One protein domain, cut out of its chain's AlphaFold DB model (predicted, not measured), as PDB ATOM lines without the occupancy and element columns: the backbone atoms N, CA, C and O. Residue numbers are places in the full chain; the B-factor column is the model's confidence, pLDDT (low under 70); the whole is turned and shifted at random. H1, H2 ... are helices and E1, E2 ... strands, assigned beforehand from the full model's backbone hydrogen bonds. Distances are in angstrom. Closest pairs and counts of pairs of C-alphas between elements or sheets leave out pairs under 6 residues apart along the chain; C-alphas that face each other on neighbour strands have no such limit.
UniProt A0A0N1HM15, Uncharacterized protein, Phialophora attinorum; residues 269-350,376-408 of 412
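This is residues 269 to 350 and 376 to 408 of the 412 residues of an uncharacterized protein of Phialophora attinorum (UniProt A0A0N1HM15). Two separate lobes lie at the ends of a long, thin chain path: one is a tiny sheet of E1 and E2 with the last part of H6 packed on it, the other is the long helix H5 with H2, H3 and H4 along it. H1 and the link after it bridge the lobes, with residues 284 to 293 standing free, and residues 376 to 386 of H6 stick out from the first lobe as an arm. The printed part has 115 residues, with six named helices and two named strands in the order E1 H1 H2 H3 H4 H5 H6 E2; the sheet, E1 - E2, is antiparallel and the class is mostly helix. The whole is extended, with a radius of gyration of the C-alphas of 23.3 A and spans of 69 by 39 by 23 A.

Strand E1, residues 276 to 278, is the antiparallel neighbour of E2, residues 405 to 407, with N 277 and O 406 at 2.9 A and N 406 and O 277 at 2.9 A, within hydrogen-bond range. Helix H6, residues 376 to 399, comes closest to E2 at the C-alphas of Ala 398 and His 406, 4.5 A apart, and to E1 at those of Phe 276 and Arg 394, 7.0 A apart. H1, residues 280 to 287, touches no helix. H2, residues 297 to 300, touches residues 342 to 346 of H5, residues 328 to 350; the closest C-alphas, of Ile 300 and Ile 343, are 6.7 A apart. H3, residues 307 to 315, touches residues 334 to 339 of H5, about perpendicular at 77 degrees, with the C-alphas of Leu 310 and Ala 338 closest at 6.1 A. H4, residues 319 to 325, touches H3, only just about perpendicular at 73 degrees, with the C-alphas of Arg 312 and Ala 319 closest at 5.2 A. H4 and H5 are close but not clearly touching, the closest C-alphas, of Ile 323 and Arg 331, being 7.3 A apart. Every O i to N i+4 pair is within hydrogen-bond range in H3, H4, H5 and H6; H1 has 1 of 4, beside 3 of 5 O i to N i+3 pairs, and H2 is too short for an O i to N i+4 pair.

E1 begins at C-alpha 276, (-15.838, 29.452, -117.157), and is 6.9 A long, as is E2. H1 measures 10.9 A, H2 5.1 A, H3 12.2 A, H4 9.8 A, H5 33.1 A and H6 34.4 A. H5 ends at C-alpha 350, (3.859, 17.514, -128.052), and E2 at C-alpha 407, (-20.441, 29.340, -116.404).

The two C-alphas farthest apart, of Glu 270 and Ala 325, are 69.1 A apart. Residues 351 to 375 are cut out, with 26.1 A between C-alphas 350 and 376. Of the links that are printed whole, H1 to H2 and H2 to H3 are short and the others tight. The mean pLDDT of the printed part is 81.8; residues 284 to 304 and 348 to 350 are under 70.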
ATOM      1  N   GLY A 269     -17.507  41.508-122.794       90.31
ATOM      2  CA  GLY A 269     -16.334  42.339-122.501       90.31
ATOM      3  C   GLY A 269     -15.921  42.381-121.024       90.31
ATOM      4  O   GLY A 269     -14.780  42.736-120.737       90.31
ATOM      5  N   GLU A 270     -16.818  42.019-120.104       92.00
ATOM      6  CA  GLU A 270     -16.549  41.965-118.658       92.00
ATOM      7  C   GLU A 270     -16.229  40.552-118.158       92.00
ATOM      8  O   GLU A 270     -15.789  40.386-117.019       92.00
ATOM      9  N   LEU A 271     -16.445  39.534-118.994       93.56
ATOM     10  CA  LEU A 271     -16.154  38.148-118.658       93.56
ATOM     11  C   LEU A 271     -14.665  37.849-118.835       93.56
ATOM     12  O   LEU A 271     -14.004  38.298-119.772       93.56
ATOM     13  N   SER A 272     -14.135  37.046-117.925       93.50
ATOM     14  CA  SER A 272     -12.766  36.555-117.948       93.50
ATOM     15  C   SER A 272     -12.731  35.054-118.226       93.50
ATOM     16  O   SER A 272     -13.710  34.334-118.041       93.50
ATOM     17  N   ILE A 273     -11.563  34.536-118.612       93.25
ATOM     18  CA  ILE A 273     -11.349  33.089-118.793       93.25
ATOM     19  C   ILE A 273     -11.689  32.303-117.508       93.25
ATOM     20  O   ILE A 273     -12.123  31.154-117.585       93.25
ATOM     21  N   SER A 274     -11.516  32.917-116.332       91.81
ATOM     22  CA  SER A 274     -11.746  32.305-115.015       91.81
ATOM     23  C   SER A 274     -13.221  32.173-114.617       91.81
ATOM     24  O   SER A 274     -13.513  31.493-113.624       91.81
ATOM     25  N   ASP A 275     -14.124  32.801-115.373       93.62
ATOM     26  CA  ASP A 275     -15.578  32.747-115.173       93.62
ATOM     27  C   ASP A 275     -16.218  31.514-115.831       93.62
ATOM     28  O   ASP A 275     -17.407  31.261-115.651       93.62
ATOM     29  N   PHE A 276     -15.419  30.704-116.534       94.19
ATOM     30  CA  PHE A 276     -15.838  29.452-117.157       94.19
ATOM     31  C   PHE A 276     -15.172  28.252-116.476       94.19
ATOM     32  O   PHE A 276     -13.982  28.279-116.151       94.19
ATOM     33  N   LYS A 277     -15.926  27.167-116.302       93.62
ATOM     34  CA  LYS A 277     -15.432  25.852-115.871       93.62
ATOM     35  C   LYS A 277     -15.653  24.831-116.984       93.62
ATOM     36  O   LYS A 277     -16.568  24.982-117.789       93.62
ATOM     37  N   LEU A 278     -14.808  23.800-117.034       90.81
ATOM     38  CA  LEU A 278     -15.033  22.673-117.935       90.81
ATOM     39  C   LEU A 278     -16.265  21.899-117.461       90.81
ATOM     40  O   LEU A 278     -16.411  21.663-116.260       90.81
ATOM     41  N   ASN A 279     -17.121  21.501-118.393       88.25
ATOM     42  CA  ASN A 279     -18.210  20.584-118.104       88.25
ATOM     43  C   ASN A 279     -17.616  19.238-117.630       88.25
ATOM     44  O   ASN A 279     -16.766  18.691-118.339       88.25
ATOM     45  N   PRO A 280     -18.005  18.705-116.454       84.56
ATOM     46  CA  PRO A 280     -17.499  17.429-115.947       84.56
ATOM     47  C   PRO A 280     -17.703  16.257-116.917       84.56
ATOM     48  O   PRO A 280     -16.817  15.409-117.004       84.56
ATOM     49  N   GLU A 281     -18.772  16.249-117.722       83.00
ATOM     50  CA  GLU A 281     -18.973  15.221-118.763       83.00
ATOM     51  C   GLU A 281     -17.830  15.204-119.792       83.00
ATOM     52  O   GLU A 281     -17.441  14.152-120.295       83.00
ATOM     53  N   TYR A 282     -17.233  16.370-120.054       76.19
ATOM     54  CA  TYR A 282     -16.066  16.524-120.919       76.19
ATOM     55  C   TYR A 282     -14.733  16.363-120.178       76.19
ATOM     56  O   TYR A 282     -13.705  16.220-120.834       76.19
ATOM     57  N   VAL A 283     -14.705  16.394-118.838       71.75
ATOM     58  CA  VAL A 283     -13.498  16.054-118.060       71.75
ATOM     59  C   VAL A 283     -13.223  14.555-118.174       71.75
ATOM     60  O   VAL A 283     -12.074  14.164-118.363       71.75
ATOM     61  N   GLU A 284     -14.265  13.718-118.154       59.72
ATOM     62  CA  GLU A 284     -14.111  12.263-118.260       59.72
ATOM     63  C   GLU A 284     -13.502  11.808-119.591       59.72
ATOM     64  O   GLU A 284     -12.818  10.792-119.630       59.72
ATOM     65  N   GLU A 285     -13.672  12.554-120.683       57.66
ATOM     66  CA  GLU A 285     -13.013  12.236-121.957       57.66
ATOM     67  C   GLU A 285     -11.476  12.313-121.860       57.66
ATOM     68  O   GLU A 285     -10.776  11.550-122.524       57.66
ATOM     69  N   TRP A 286     -10.940  13.164-120.976       49.03
ATOM     70  CA  TRP A 286      -9.496  13.265-120.723       49.03
ATOM     71  C   TRP A 286      -8.962  12.151-119.805       49.03
ATOM     72  O   TRP A 286      -7.755  11.898-119.808       49.03
ATOM     73  N   ASP A 287      -9.841  11.458-119.069       48.91
ATOM     74  CA  ASP A 287      -9.486  10.378-118.133       48.91
ATOM     75  C   ASP A 287      -9.981   8.977-118.538       48.91
ATOM     76  O   ASP A 287      -9.590   7.985-117.914       48.91
ATOM     77  N   ARG A 288     -10.762   8.838-119.620       49.28
ATOM     78  CA  ARG A 288     -11.078   7.523-120.195       49.28
ATOM     79  C   ARG A 288      -9.789   6.860-120.710       49.28
ATOM     80  O   ARG A 288      -9.058   7.484-121.482       49.28
ATOM     81  N   PRO A 289      -9.520   5.581-120.373       44.97
ATOM     82  CA  PRO A 289      -8.307   4.841-120.751       44.97
ATOM     83  C   PRO A 289      -8.271   4.429-122.241       44.97
ATOM     84  O   PRO A 289      -7.860   3.327-122.588       44.97
ATOM     85  N   GLY A 290      -8.710   5.318-123.132       48.84
ATOM     86  CA  GLY A 290      -8.722   5.145-124.586       48.84
ATOM     87  C   GLY A 290      -8.521   6.450-125.365       48.84
ATOM     88  O   GLY A 290      -8.178   6.400-126.544       48.84
ATOM     89  N   GLY A 291      -8.659   7.619-124.727       45.38
ATOM     90  CA  GLY A 291      -8.117   8.865-125.266       45.38
ATOM     91  C   GLY A 291      -6.613   8.857-125.040       45.38
ATOM     92  O   GLY A 291      -6.179   8.493-123.950       45.38
ATOM     93  N   GLN A 292      -5.815   9.181-126.061       49.06
ATOM     94  CA  GLN A 292      -4.351   9.166-126.011       49.06
ATOM     95  C   GLN A 292      -3.821   9.943-124.797       49.06
ATOM     96  O   GLN A 292      -3.529  11.138-124.869       49.06
ATOM     97  N   ARG A 293      -3.666   9.256-123.661       47.12
ATOM     98  CA  ARG A 293      -2.909   9.773-122.536       47.12
ATOM     99  C   ARG A 293      -1.536  10.083-123.095       47.12
ATOM    100  O   ARG A 293      -0.895   9.215-123.690       47.12
ATOM    101  N   ARG A 294      -1.083  11.323-122.905       53.59
ATOM    102  CA  ARG A 294       0.340  11.641-122.968       53.59
ATOM    103  C   ARG A 294       1.016  10.648-122.033       53.59
ATOM    104  O   ARG A 294       0.907  10.788-120.815       53.59
ATOM    105  N   LYS A 295       1.597   9.588-122.601       50.53
ATOM    106  CA  LYS A 295       2.325   8.586-121.833       50.53
ATOM    107  C   LYS A 295       3.365   9.377-121.029       50.53
ATOM    108  O   LYS A 295       4.055  10.207-121.629       50.53
ATOM    109  N   PRO A 296       3.430   9.231-119.691       49.88
ATOM    110  CA  PRO A 296       4.472   9.894-118.916       49.88
ATOM    111  C   PRO A 296       5.821   9.550-119.548       49.88
ATOM    112  O   PRO A 296       5.966   8.458-120.091       49.88
ATOM    113  N   LEU A 297       6.794  10.461-119.509       50.66
ATOM    114  CA  LEU A 297       8.089  10.272-120.180       50.66
ATOM    115  C   LEU A 297       8.726   8.902-119.881       50.66
ATOM    116  O   LEU A 297       9.318   8.320-120.777       50.66
ATOM    117  N   GLY A 298       8.501   8.338-118.685       47.41
ATOM    118  CA  GLY A 298       8.905   6.972-118.321       47.41
ATOM    119  C   GLY A 298       8.241   5.842-119.128       47.41
ATOM    120  O   GLY A 298       8.897   4.860-119.434       47.41
ATOM    121  N   ALA A 299       6.985   5.993-119.553       51.28
ATOM    122  CA  ALA A 299       6.285   5.043-120.428       51.28
ATOM    123  C   ALA A 299       6.597   5.246-121.926       51.28
ATOM    124  O   ALA A 299       6.294   4.381-122.741       51.28
ATOM    125  N   ILE A 300       7.204   6.379-122.299       52.78
ATOM    126  CA  ILE A 300       7.831   6.576-123.621       52.78
ATOM    127  C   ILE A 300       9.247   5.962-123.633       52.78
ATOM    128  O   ILE A 300       9.753   5.591-124.687       52.78
ATOM    129  N   LEU A 301       9.871   5.835-122.457       53.25
ATOM    130  CA  LEU A 301      11.285   5.502-122.274       53.25
ATOM    131  C   LEU A 301      11.633   4.018-122.107       53.25
ATOM    132  O   LEU A 301      12.817   3.710-121.994       53.25
ATOM    133  N   GLY A 302      10.668   3.106-122.181       52.72
ATOM    134  CA  GLY A 302      10.976   1.687-122.364       52.72
ATOM    135  C   GLY A 302      10.769   0.821-121.132       52.72
ATOM    136  O   GLY A 302      11.663   0.652-120.311       52.72
ATOM    137  N   ASP A 303       9.597   0.197-121.111       55.31
ATOM    138  CA  ASP A 303       9.451  -1.171-120.595       55.31
ATOM    139  C   ASP A 303       8.546  -2.034-121.507       55.31
ATOM    140  O   ASP A 303       8.491  -3.247-121.357       55.31
ATOM    141  N   GLU A 304       7.846  -1.441-122.494       60.00
ATOM    142  CA  GLU A 304       6.898  -2.179-123.351       60.00
ATOM    143  C   GLU A 304       7.408  -2.519-124.761       60.00
ATOM    144  O   GLU A 304       6.868  -3.428-125.384       60.00
ATOM    145  N   LEU A 305       8.407  -1.808-125.294       71.06
ATOM    146  CA  LEU A 305       8.958  -2.104-126.623       71.06
ATOM    147  C   LEU A 305      10.227  -2.928-126.456       71.06
ATOM    148  O   LEU A 305      11.165  -2.475-125.799       71.06
ATOM    149  N   SER A 306      10.247  -4.122-127.052       87.44
ATOM    150  CA  SER A 306      11.453  -4.942-127.094       87.44
ATOM    151  C   SER A 306      12.565  -4.165-127.797       87.44
ATOM    152  O   SER A 306      12.315  -3.453-128.775       87.44
ATOM    153  N   ASP A 307      13.801  -4.304-127.327       90.69
ATOM    154  CA  ASP A 307      14.955  -3.664-127.961       90.69
ATOM    155  C   ASP A 307      15.072  -4.053-129.445       90.69
ATOM    156  O   ASP A 307      15.426  -3.217-130.279       90.69
ATOM    157  N   ASP A 308      14.665  -5.274-129.803       89.50
ATOM    158  CA  ASP A 308      14.601  -5.720-131.195       89.50
ATOM    159  C   ASP A 308      13.553  -4.945-132.019       89.50
ATOM    160  O   ASP A 308      13.785  -4.685-133.198       89.50
ATOM    161  N   ASP A 309      12.436  -4.509-131.428       90.88
ATOM    162  CA  ASP A 309      11.416  -3.707-132.124       90.88
ATOM    163  C   ASP A 309      11.911  -2.283-132.401       90.88
ATOM    164  O   ASP A 309      11.713  -1.753-133.497       90.88
ATOM    165  N   LEU A 310      12.628  -1.683-131.442       91.50
ATOM    166  CA  LEU A 310      13.285  -0.384-131.626       91.50
ATOM    167  C   LEU A 310      14.339  -0.445-132.739       91.50
ATOM    168  O   LEU A 310      14.442   0.466-133.563       91.50
ATOM    169  N   LEU A 311      15.108  -1.534-132.791       92.94
ATOM    170  CA  LEU A 311      16.103  -1.759-133.837       92.94
ATOM    171  C   LEU A 311      15.454  -1.996-135.204       92.94
ATOM    172  O   LEU A 311      15.929  -1.442-136.199       92.94
ATOM    173  N   ARG A 312      14.355  -2.761-135.268       93.81
ATOM    174  CA  ARG A 312      13.566  -2.967-136.496       93.81
ATOM    175  C   ARG A 312      13.060  -1.647-137.065       93.81
ATOM    176  O   ARG A 312      13.142  -1.434-138.273       93.81
ATOM    177  N   GLU A 313      12.592  -0.745-136.208       91.56
ATOM    178  CA  GLU A 313      12.131   0.576-136.631       91.56
ATOM    179  C   GLU A 313      13.266   1.444-137.196       91.56
ATOM    180  O   GLU A 313      13.096   2.080-138.237       91.56
ATOM    181  N   VAL A 314      14.439   1.447-136.554       92.94
ATOM    182  CA  VAL A 314      15.583   2.261-137.000       92.94
ATOM    183  C   VAL A 314      16.246   1.708-138.264       92.94
ATOM    184  O   VAL A 314      16.687   2.487-139.111       92.94
ATOM    185  N   LEU A 315      16.339   0.383-138.405       93.38
ATOM    186  CA  LEU A 315      17.021  -0.274-139.529       93.38
ATOM    187  C   LEU A 315      16.109  -0.509-140.742       93.38
ATOM    188  O   LEU A 315      16.613  -0.627-141.865       93.38
ATOM    189  N   GLY A 316      14.790  -0.558-140.536       91.62
ATOM    190  CA  GLY A 316      13.794  -0.754-141.584       91.62
ATOM    191  C   GLY A 316      13.753  -2.185-142.134       91.62
ATOM    192  O   GLY A 316      13.889  -3.169-141.411       91.62
ATOM    193  N   GLN A 317      13.519  -2.328-143.441       91.88
ATOM    194  CA  GLN A 317      13.404  -3.641-144.086       91.88
ATOM    195  C   GLN A 317      14.754  -4.377-144.097       91.88
ATOM    196  O   GLN A 317      15.785  -3.793-144.437       91.88
ATOM    197  N   GLY A 318      14.742  -5.664-143.736       89.31
ATOM    198  CA  GLY A 318      15.960  -6.471-143.577       89.31
ATOM    199  C   GLY A 318      16.687  -6.251-142.245       89.31
ATOM    200  O   GLY A 318      17.866  -6.579-142.131       89.31
ATOM    201  N   ALA A 319      16.010  -5.678-141.241       91.12
ATOM    202  CA  ALA A 319      16.584  -5.476-139.915       91.12
ATOM    203  C   ALA A 319      17.064  -6.786-139.277       91.12
ATOM    204  O   ALA A 319      18.141  -6.797-138.703       91.12
ATOM    205  N   ASP A 320      16.331  -7.886-139.434       91.56
ATOM    206  CA  ASP A 320      16.599  -9.141-138.712       91.56
ATOM    207  C   ASP A 320      17.976  -9.728-139.038       91.56
ATOM    208  O   ASP A 320      18.725 -10.109-138.139       91.56
ATOM    209  N   GLU A 321      18.358  -9.708-140.316       92.62
ATOM    210  CA  GLU A 321      19.674 -10.167-140.772       92.62
ATOM    211  C   GLU A 321      20.797  -9.245-140.276       92.62
ATOM    212  O   GLU A 321      21.858  -9.708-139.860       92.62
ATOM    213  N   ARG A 322      20.558  -7.927-140.257       89.88
ATOM    214  CA  ARG A 322      21.536  -6.945-139.761       89.88
ATOM    215  C   ARG A 322      21.687  -6.998-138.243       89.88
ATOM    216  O   ARG A 322      22.804  -6.907-137.752       89.88
ATOM    217  N   ILE A 323      20.591  -7.184-137.513       91.88
ATOM    218  CA  ILE A 323      20.561  -7.332-136.053       91.88
ATOM    219  C   ILE A 323      21.323  -8.597-135.635       91.88
ATOM    220  O   ILE A 323      22.022  -8.577-134.620       91.88
ATOM    221  N   ALA A 324      21.232  -9.672-136.424       92.94
ATOM    222  CA  ALA A 324      22.004 -10.896-136.214       92.94
ATOM    223  C   ALA A 324      23.501 -10.730-136.541       92.94
ATOM    224  O   ALA A 324      24.339 -11.336-135.879       92.94
ATOM    225  N   ALA A 325      23.845  -9.905-137.535       94.44
ATOM    226  CA  ALA A 325      25.231  -9.652-137.941       94.44
ATOM    227  C   ALA A 325      25.958  -8.585-137.094       94.44
ATOM    228  O   ALA A 325      27.182  -8.470-137.167       94.44
ATOM    229  N   MET A 326      25.230  -7.776-136.316       93.50
ATOM    230  CA  MET A 326      25.804  -6.703-135.498       93.50
ATOM    231  C   MET A 326      26.500  -7.228-134.240       93.50
ATOM    232  O   MET A 326      26.035  -8.147-133.571       93.50
ATOM    233  N   THR A 327      27.598  -6.569-133.867       96.06
ATOM    234  CA  THR A 327      28.247  -6.783-132.571       96.06
ATOM    235  C   THR A 327      27.396  -6.209-131.439       96.06
ATOM    236  O   THR A 327      26.697  -5.210-131.616       96.06
ATOM    237  N   GLU A 328      27.496  -6.797-130.245       93.19
ATOM    238  CA  GLU A 328      26.696  -6.382-129.082       93.19
ATOM    239  C   GLU A 328      26.893  -4.898-128.723       93.19
ATOM    240  O   GLU A 328      25.942  -4.175-128.443       93.19
ATOM    241  N   ALA A 329      28.125  -4.391-128.829       90.69
ATOM    242  CA  ALA A 329      28.413  -2.979-128.582       90.69
ATOM    243  C   ALA A 329      27.719  -2.050-129.596       90.69
ATOM    244  O   ALA A 329      27.201  -0.996-129.227       90.69
ATOM    245  N   ALA A 330      27.678  -2.443-130.874       93.31
ATOM    246  CA  ALA A 330      26.969  -1.685-131.899       93.31
ATOM    247  C   ALA A 330      25.450  -1.740-131.678       93.31
ATOM    248  O   ALA A 330      24.769  -0.735-131.877       93.31
ATOM    249  N   ARG A 331      24.932  -2.890-131.222       94.25
ATOM    250  CA  ARG A 331      23.519  -3.089-130.878       94.25
ATOM    251  C   ARG A 331      23.084  -2.138-129.760       94.25
ATOM    252  O   ARG A 331      22.134  -1.384-129.952       94.25
ATOM    253  N   ILE A 332      23.816  -2.102-128.645       92.44
ATOM    254  CA  ILE A 332      23.519  -1.233-127.493       92.44
ATOM    255  C   ILE A 332      23.520   0.251-127.891       92.44
ATOM    256  O   ILE A 332      22.591   0.985-127.553       92.44
ATOM    257  N   ASN A 333      24.517   0.696-128.659       92.62
ATOM    258  CA  ASN A 333      24.582   2.088-129.117       92.62
ATOM    259  C   ASN A 333      23.389   2.456-130.011       92.62
ATOM    260  O   ASN A 333      22.792   3.517-129.830       92.62
ATOM    261  N   LEU A 334      22.996   1.566-130.930       94.69
ATOM    262  CA  LEU A 334      21.847   1.810-131.803       94.69
ATOM    263  C   LEU A 334      20.527   1.837-131.017       94.69
ATOM    264  O   LEU A 334      19.658   2.648-131.326       94.69
ATOM    265  N   ILE A 335      20.391   1.008-129.975       94.06
ATOM    266  CA  ILE A 335      19.241   1.045-129.057       94.06
ATOM    267  C   ILE A 335      19.174   2.396-128.339       94.06
ATOM    268  O   ILE A 335      18.103   2.999-128.267       94.06
ATOM    269  N   HIS A 336      20.298   2.905-127.828       91.19
ATOM    270  CA  HIS A 336      20.327   4.216-127.173       91.19
ATOM    271  C   HIS A 336      19.892   5.337-128.119       91.19
ATOM    272  O   HIS A 336      19.034   6.144-127.748       91.19
ATOM    273  N   ASP A 337      20.405   5.345-129.348       91.62
ATOM    274  CA  ASP A 337      20.006   6.311-130.371       91.62
ATOM    275  C   ASP A 337      18.522   6.176-130.742       91.62
ATOM    276  O   ASP A 337      17.819   7.183-130.860       91.62
ATOM    277  N   ALA A 338      18.020   4.944-130.879       92.56
ATOM    278  CA  ALA A 338      16.612   4.661-131.157       92.56
ATOM    279  C   ALA A 338      15.698   5.216-130.053       92.56
ATOM    280  O   ALA A 338      14.730   5.930-130.337       92.56
ATOM    281  N   ARG A 339      16.042   4.958-128.786       89.44
ATOM    282  CA  ARG A 339      15.315   5.488-127.621       89.44
ATOM    283  C   ARG A 339      15.341   7.014-127.607       89.44
ATOM    284  O   ARG A 339      14.305   7.644-127.405       89.44
ATOM    285  N   LEU A 340      16.494   7.625-127.874       87.12
ATOM    286  CA  LEU A 340      16.630   9.081-127.884       87.12
ATOM    287  C   LEU A 340      15.791   9.729-128.997       87.12
ATOM    288  O   LEU A 340      15.134  10.746-128.761       87.12
ATOM    289  N   ARG A 341      15.745   9.111-130.185       88.69
ATOM    290  CA  ARG A 341      14.876   9.543-131.292       88.69
ATOM    291  C   ARG A 341      13.401   9.472-130.914       88.69
ATOM    292  O   ARG A 341      12.693  10.453-131.119       88.69
ATOM    293  N   LYS A 342      12.953   8.386-130.277       86.25
ATOM    294  CA  LYS A 342      11.566   8.255-129.799       86.25
ATOM    295  C   LYS A 342      11.162   9.339-128.812       86.25
ATOM    296  O   LYS A 342      10.069   9.898-128.912       86.25
ATOM    297  N   ILE A 343      12.051   9.673-127.881       83.19
ATOM    298  CA  ILE A 343      11.830  10.779-126.948       83.19
ATOM    299  C   ILE A 343      11.686  12.094-127.720       83.19
ATOM    300  O   ILE A 343      10.722  12.831-127.508       83.19
ATOM    301  N   ALA A 344      12.620  12.382-128.629       82.94
ATOM    302  CA  ALA A 344      12.618  13.609-129.418       82.94
ATOM    303  C   ALA A 344      11.351  13.740-130.279       82.94
ATOM    304  O   ALA A 344      10.745  14.811-130.317       82.94
ATOM    305  N   GLU A 345      10.904  12.650-130.903       81.56
ATOM    306  CA  GLU A 345       9.637  12.589-131.627       81.56
ATOM    307  C   GLU A 345       8.460  12.879-130.696       81.56
ATOM    308  O   GLU A 345       7.642  13.745-131.010       81.56
ATOM    309  N   GLY A 346       8.392  12.248-129.521       77.44
ATOM    310  CA  GLY A 346       7.358  12.537-128.523       77.44
ATOM    311  C   GLY A 346       7.301  14.022-128.141       77.44
ATOM    312  O   GLY A 346       6.219  14.612-128.059       77.44
ATOM    313  N   PHE A 347       8.459  14.669-127.984       70.69
ATOM    314  CA  PHE A 347       8.539  16.107-127.721       70.69
ATOM    315  C   PHE A 347       8.135  16.969-128.922       70.69
ATOM    316  O   PHE A 347       7.430  17.962-128.737       70.69
ATOM    317  N   ALA A 348       8.534  16.604-130.142       68.38
ATOM    318  CA  ALA A 348       8.171  17.335-131.355       68.38
ATOM    319  C   ALA A 348       6.651  17.316-131.590       68.38
ATOM    320  O   ALA A 348       6.047  18.367-131.810       68.38
ATOM    321  N   HIS A 349       6.018  16.150-131.438       61.12
ATOM    322  CA  HIS A 349       4.564  16.006-131.542       61.12
ATOM    323  C   HIS A 349       3.836  16.750-130.407       61.12
ATOM    324  O   HIS A 349       2.811  17.393-130.635       61.12
ATOM    325  N   SER A 350       4.398  16.754-129.191       57.66
ATOM    326  CA  SER A 350       3.859  17.514-128.052       57.66
ATOM    327  C   SER A 350       3.901  19.032-128.274       57.66
ATOM    328  O   SER A 350       2.961  19.739-127.899       57.66
ATOM    329  N   ASP A 376       7.193  43.939-127.706       78.75
ATOM    330  CA  ASP A 376       6.536  43.420-126.497       78.75
ATOM    331  C   ASP A 376       5.108  43.947-126.363       78.75
ATOM    332  O   ASP A 376       4.191  43.211-125.991       78.75
ATOM    333  N   GLN A 377       4.888  45.224-126.682       81.25
ATOM    334  CA  GLN A 377       3.556  45.815-126.604       81.25
ATOM    335  C   GLN A 377       2.617  45.239-127.671       81.25
ATOM    336  O   GLN A 377       1.465  44.928-127.360       81.25
ATOM    337  N   LYS A 378       3.113  45.021-128.899       82.38
ATOM    338  CA  LYS A 378       2.372  44.309-129.955       82.38
ATOM    339  C   LYS A 378       2.060  42.870-129.549       82.38
ATOM    340  O   LYS A 378       0.928  42.427-129.723       82.38
ATOM    341  N   SER A 379       3.020  42.173-128.947       79.31
ATOM    342  CA  SER A 379       2.849  40.796-128.474       79.31
ATOM    343  C   SER A 379       1.797  40.707-127.369       79.31
ATOM    344  O   SER A 379       0.883  39.889-127.440       79.31
ATOM    345  N   ARG A 380       1.841  41.615-126.386       79.44
ATOM    346  CA  ARG A 380       0.823  41.710-125.328       79.44
ATOM    347  C   ARG A 380      -0.559  42.036-125.886       79.44
ATOM    348  O   ARG A 380      -1.541  41.446-125.441       79.44
ATOM    349  N   ALA A 381      -0.644  42.933-126.867       85.69
ATOM    350  CA  ALA A 381      -1.901  43.242-127.539       85.69
ATOM    351  C   ALA A 381      -2.452  42.020-128.293       85.69
ATOM    352  O   ALA A 381      -3.630  41.705-128.153       85.69
ATOM    353  N   ALA A 382      -1.603  41.281-129.015       87.12
ATOM    354  CA  ALA A 382      -1.997  40.056-129.708       87.12
ATOM    355  C   ALA A 382      -2.486  38.970-128.734       87.12
ATOM    356  O   ALA A 382      -3.509  38.336-128.980       87.12
ATOM    357  N   VAL A 383      -1.810  38.796-127.593       84.75
ATOM    358  CA  VAL A 383      -2.258  37.886-126.526       84.75
ATOM    359  C   VAL A 383      -3.608  38.332-125.963       84.75
ATOM    360  O   VAL A 383      -4.496  37.502-125.794       84.75
ATOM    361  N   ALA A 384      -3.805  39.631-125.727       88.19
ATOM    362  CA  ALA A 384      -5.078  40.156-125.238       88.19
ATOM    363  C   ALA A 384      -6.231  39.928-126.234       88.19
ATOM    364  O   ALA A 384      -7.343  39.619-125.808       88.19
ATOM    365  N   VAL A 385      -5.974  40.034-127.543       90.62
ATOM    366  CA  VAL A 385      -6.958  39.708-128.591       90.62
ATOM    367  C   VAL A 385      -7.308  38.222-128.558       90.62
ATOM    368  O   VAL A 385      -8.483  37.893-128.421       90.62
ATOM    369  N   LYS A 386      -6.307  37.329-128.555       90.44
ATOM    370  CA  LYS A 386      -6.525  35.872-128.467       90.44
ATOM    371  C   LYS A 386      -7.303  35.472-127.209       90.44
ATOM    372  O   LYS A 386      -8.199  34.637-127.260       90.44
ATOM    373  N   VAL A 387      -6.987  36.088-126.067       90.62
ATOM    374  CA  VAL A 387      -7.704  35.868-124.801       90.62
ATOM    375  C   VAL A 387      -9.172  36.277-124.922       90.62
ATOM    376  O   VAL A 387     -10.042  35.545-124.459       90.62
ATOM    377  N   ARG A 388      -9.465  37.415-125.563       91.25
ATOM    378  CA  ARG A 388     -10.847  37.864-125.794       91.25
ATOM    379  C   ARG A 388     -11.603  36.939-126.742       91.25
ATOM    380  O   ARG A 388     -12.749  36.610-126.456       91.25
ATOM    381  N   GLU A 389     -10.975  36.496-127.827       93.00
ATOM    382  CA  GLU A 389     -11.561  35.520-128.754       93.00
ATOM    383  C   GLU A 389     -11.915  34.211-128.036       93.00
ATOM    384  O   GLU A 389     -13.018  33.690-128.196       93.00
ATOM    385  N   GLU A 390     -11.027  33.722-127.169       93.12
ATOM    386  CA  GLU A 390     -11.276  32.520-126.373       93.12
ATOM    387  C   GLU A 390     -12.415  32.723-125.362       93.12
ATOM    388  O   GLU A 390     -13.249  31.834-125.201       93.12
ATOM    389  N   VAL A 391     -12.513  33.892-124.715       94.62
ATOM    390  CA  VAL A 391     -13.656  34.231-123.845       94.62
ATOM    391  C   VAL A 391     -14.970  34.213-124.630       94.62
ATOM    392  O   VAL A 391     -15.937  33.613-124.166       94.62
ATOM    393  N   VAL A 392     -15.008  34.804-125.830       95.06
ATOM    394  CA  VAL A 392     -16.198  34.788-126.701       95.06
ATOM    395  C   VAL A 392     -16.571  33.355-127.079       95.06
ATOM    396  O   VAL A 392     -17.743  32.984-127.002       95.06
ATOM    397  N   ARG A 393     -15.585  32.526-127.437       94.44
ATOM    398  CA  ARG A 393     -15.806  31.115-127.772       94.44
ATOM    399  C   ARG A 393     -16.397  30.342-126.592       94.44
ATOM    400  O   ARG A 393     -17.406  29.659-126.751       94.44
ATOM    401  N   ARG A 394     -15.815  30.487-125.395       94.38
ATOM    402  CA  ARG A 394     -16.317  29.841-124.169       94.38
ATOM    403  C   ARG A 394     -17.708  30.326-123.789       94.38
ATOM    404  O   ARG A 394     -18.530  29.512-123.386       94.38
ATOM    405  N   TYR A 395     -17.986  31.613-123.973       95.12
ATOM    406  CA  TYR A 395     -19.307  32.191-123.755       95.12
ATOM    407  C   TYR A 395     -20.364  31.564-124.670       95.12
ATOM    408  O   TYR A 395     -21.410  31.132-124.194       95.12
ATOM    409  N   GLN A 396     -20.078  31.443-125.971       94.25
ATOM    410  CA  GLN A 396     -20.990  30.804-126.926       94.25
ATOM    411  C   GLN A 396     -21.226  29.320-126.615       94.25
ATOM    412  O   GLN A 396     -22.357  28.844-126.720       94.25
ATOM    413  N   GLU A 397     -20.181  28.587-126.219       92.31
ATOM    414  CA  GLU A 397     -20.306  27.180-125.819       92.31
ATOM    415  C   GLU A 397     -21.119  27.020-124.529       92.31
ATOM    416  O   GLU A 397     -21.999  26.160-124.476       92.31
ATOM    417  N   ALA A 398     -20.899  27.888-123.536       93.25
ATOM    418  CA  ALA A 398     -21.654  27.889-122.285       93.25
ATOM    419  C   ALA A 398     -23.131  28.246-122.492       93.25
ATOM    420  O   ALA A 398     -24.005  27.611-121.904       93.25
ATOM    421  N   LEU A 399     -23.442  29.184-123.394       92.38
ATOM    422  CA  LEU A 399     -24.825  29.521-123.739       92.38
ATOM    423  C   LEU A 399     -25.600  28.359-124.371       92.38
ATOM    424  O   LEU A 399     -26.824  28.315-124.229       92.38
ATOM    425  N   ARG A 400     -24.911  27.436-125.054       91.88
ATOM    426  CA  ARG A 400     -25.528  26.260-125.683       91.88
ATOM    427  C   ARG A 400     -26.007  25.228-124.652       91.88
ATOM    428  O   ARG A 400     -26.864  24.414-124.976       91.88
ATOM    429  N   GLY A 401     -25.478  25.259-123.426       83.19
ATOM    430  CA  GLY A 401     -25.897  24.398-122.311       83.19
ATOM    431  C   GLY A 401     -25.437  22.936-122.391       83.19
ATOM    432  O   GLY A 401     -25.471  22.246-121.384       83.19
ATOM    433  N   ASN A 402     -24.962  22.468-123.545       85.25
ATOM    434  CA  ASN A 402     -24.355  21.144-123.739       85.25
ATOM    435  C   ASN A 402     -22.901  21.232-124.245       85.25
ATOM    436  O   ASN A 402     -22.374  20.283-124.821       85.25
ATOM    437  N   GLY A 403     -22.279  22.404-124.113       86.81
ATOM    438  CA  GLY A 403     -20.918  22.653-124.568       86.81
ATOM    439  C   GLY A 403     -19.852  22.130-123.606       86.81
ATOM    440  O   GLY A 403     -20.125  21.691-122.488       86.81
ATOM    441  N   ARG A 404     -18.592  22.243-124.039       89.81
ATOM    442  CA  ARG A 404     -17.415  21.882-123.237       89.81
ATOM    443  C   ARG A 404     -17.216  22.799-122.027       89.81
ATOM    444  O   ARG A 404     -16.579  22.401-121.053       89.81
ATOM    445  N   TRP A 405     -17.730  24.023-122.091       93.81
ATOM    446  CA  TRP A 405     -17.611  25.029-121.039       93.81
ATOM    447  C   TRP A 405     -18.979  25.367-120.463       93.81
ATOM    448  O   TRP A 405     -19.938  25.497-121.212       93.81
ATOM    449  N   HIS A 406     -19.033  25.573-119.152       94.25
ATOM    450  CA  HIS A 406     -20.174  26.134-118.429       94.25
ATOM    451  C   HIS A 406     -19.748  27.376-117.652       94.25
ATOM    452  O   HIS A 406     -18.564  27.544-117.332       94.25
ATOM    453  N   PHE A 407     -20.710  28.235-117.314       94.88
ATOM    454  CA  PHE A 407     -20.441  29.340-116.404       94.88
ATOM    455  C   PHE A 407     -20.115  28.806-115.009       94.88
ATOM    456  O   PHE A 407     -20.658  27.807-114.533       94.88
ATOM    457  N   ARG A 408     -19.159  29.453-114.349       91.69
ATOM    458  CA  ARG A 408     -18.617  28.982-113.075       91.69
ATOM    459  C   ARG A 408     -19.644  28.968-111.938       91.69
ATOM    460  O   ARG A 408     -19.458  28.188-111.005       91.69
TER     461      ARG A 408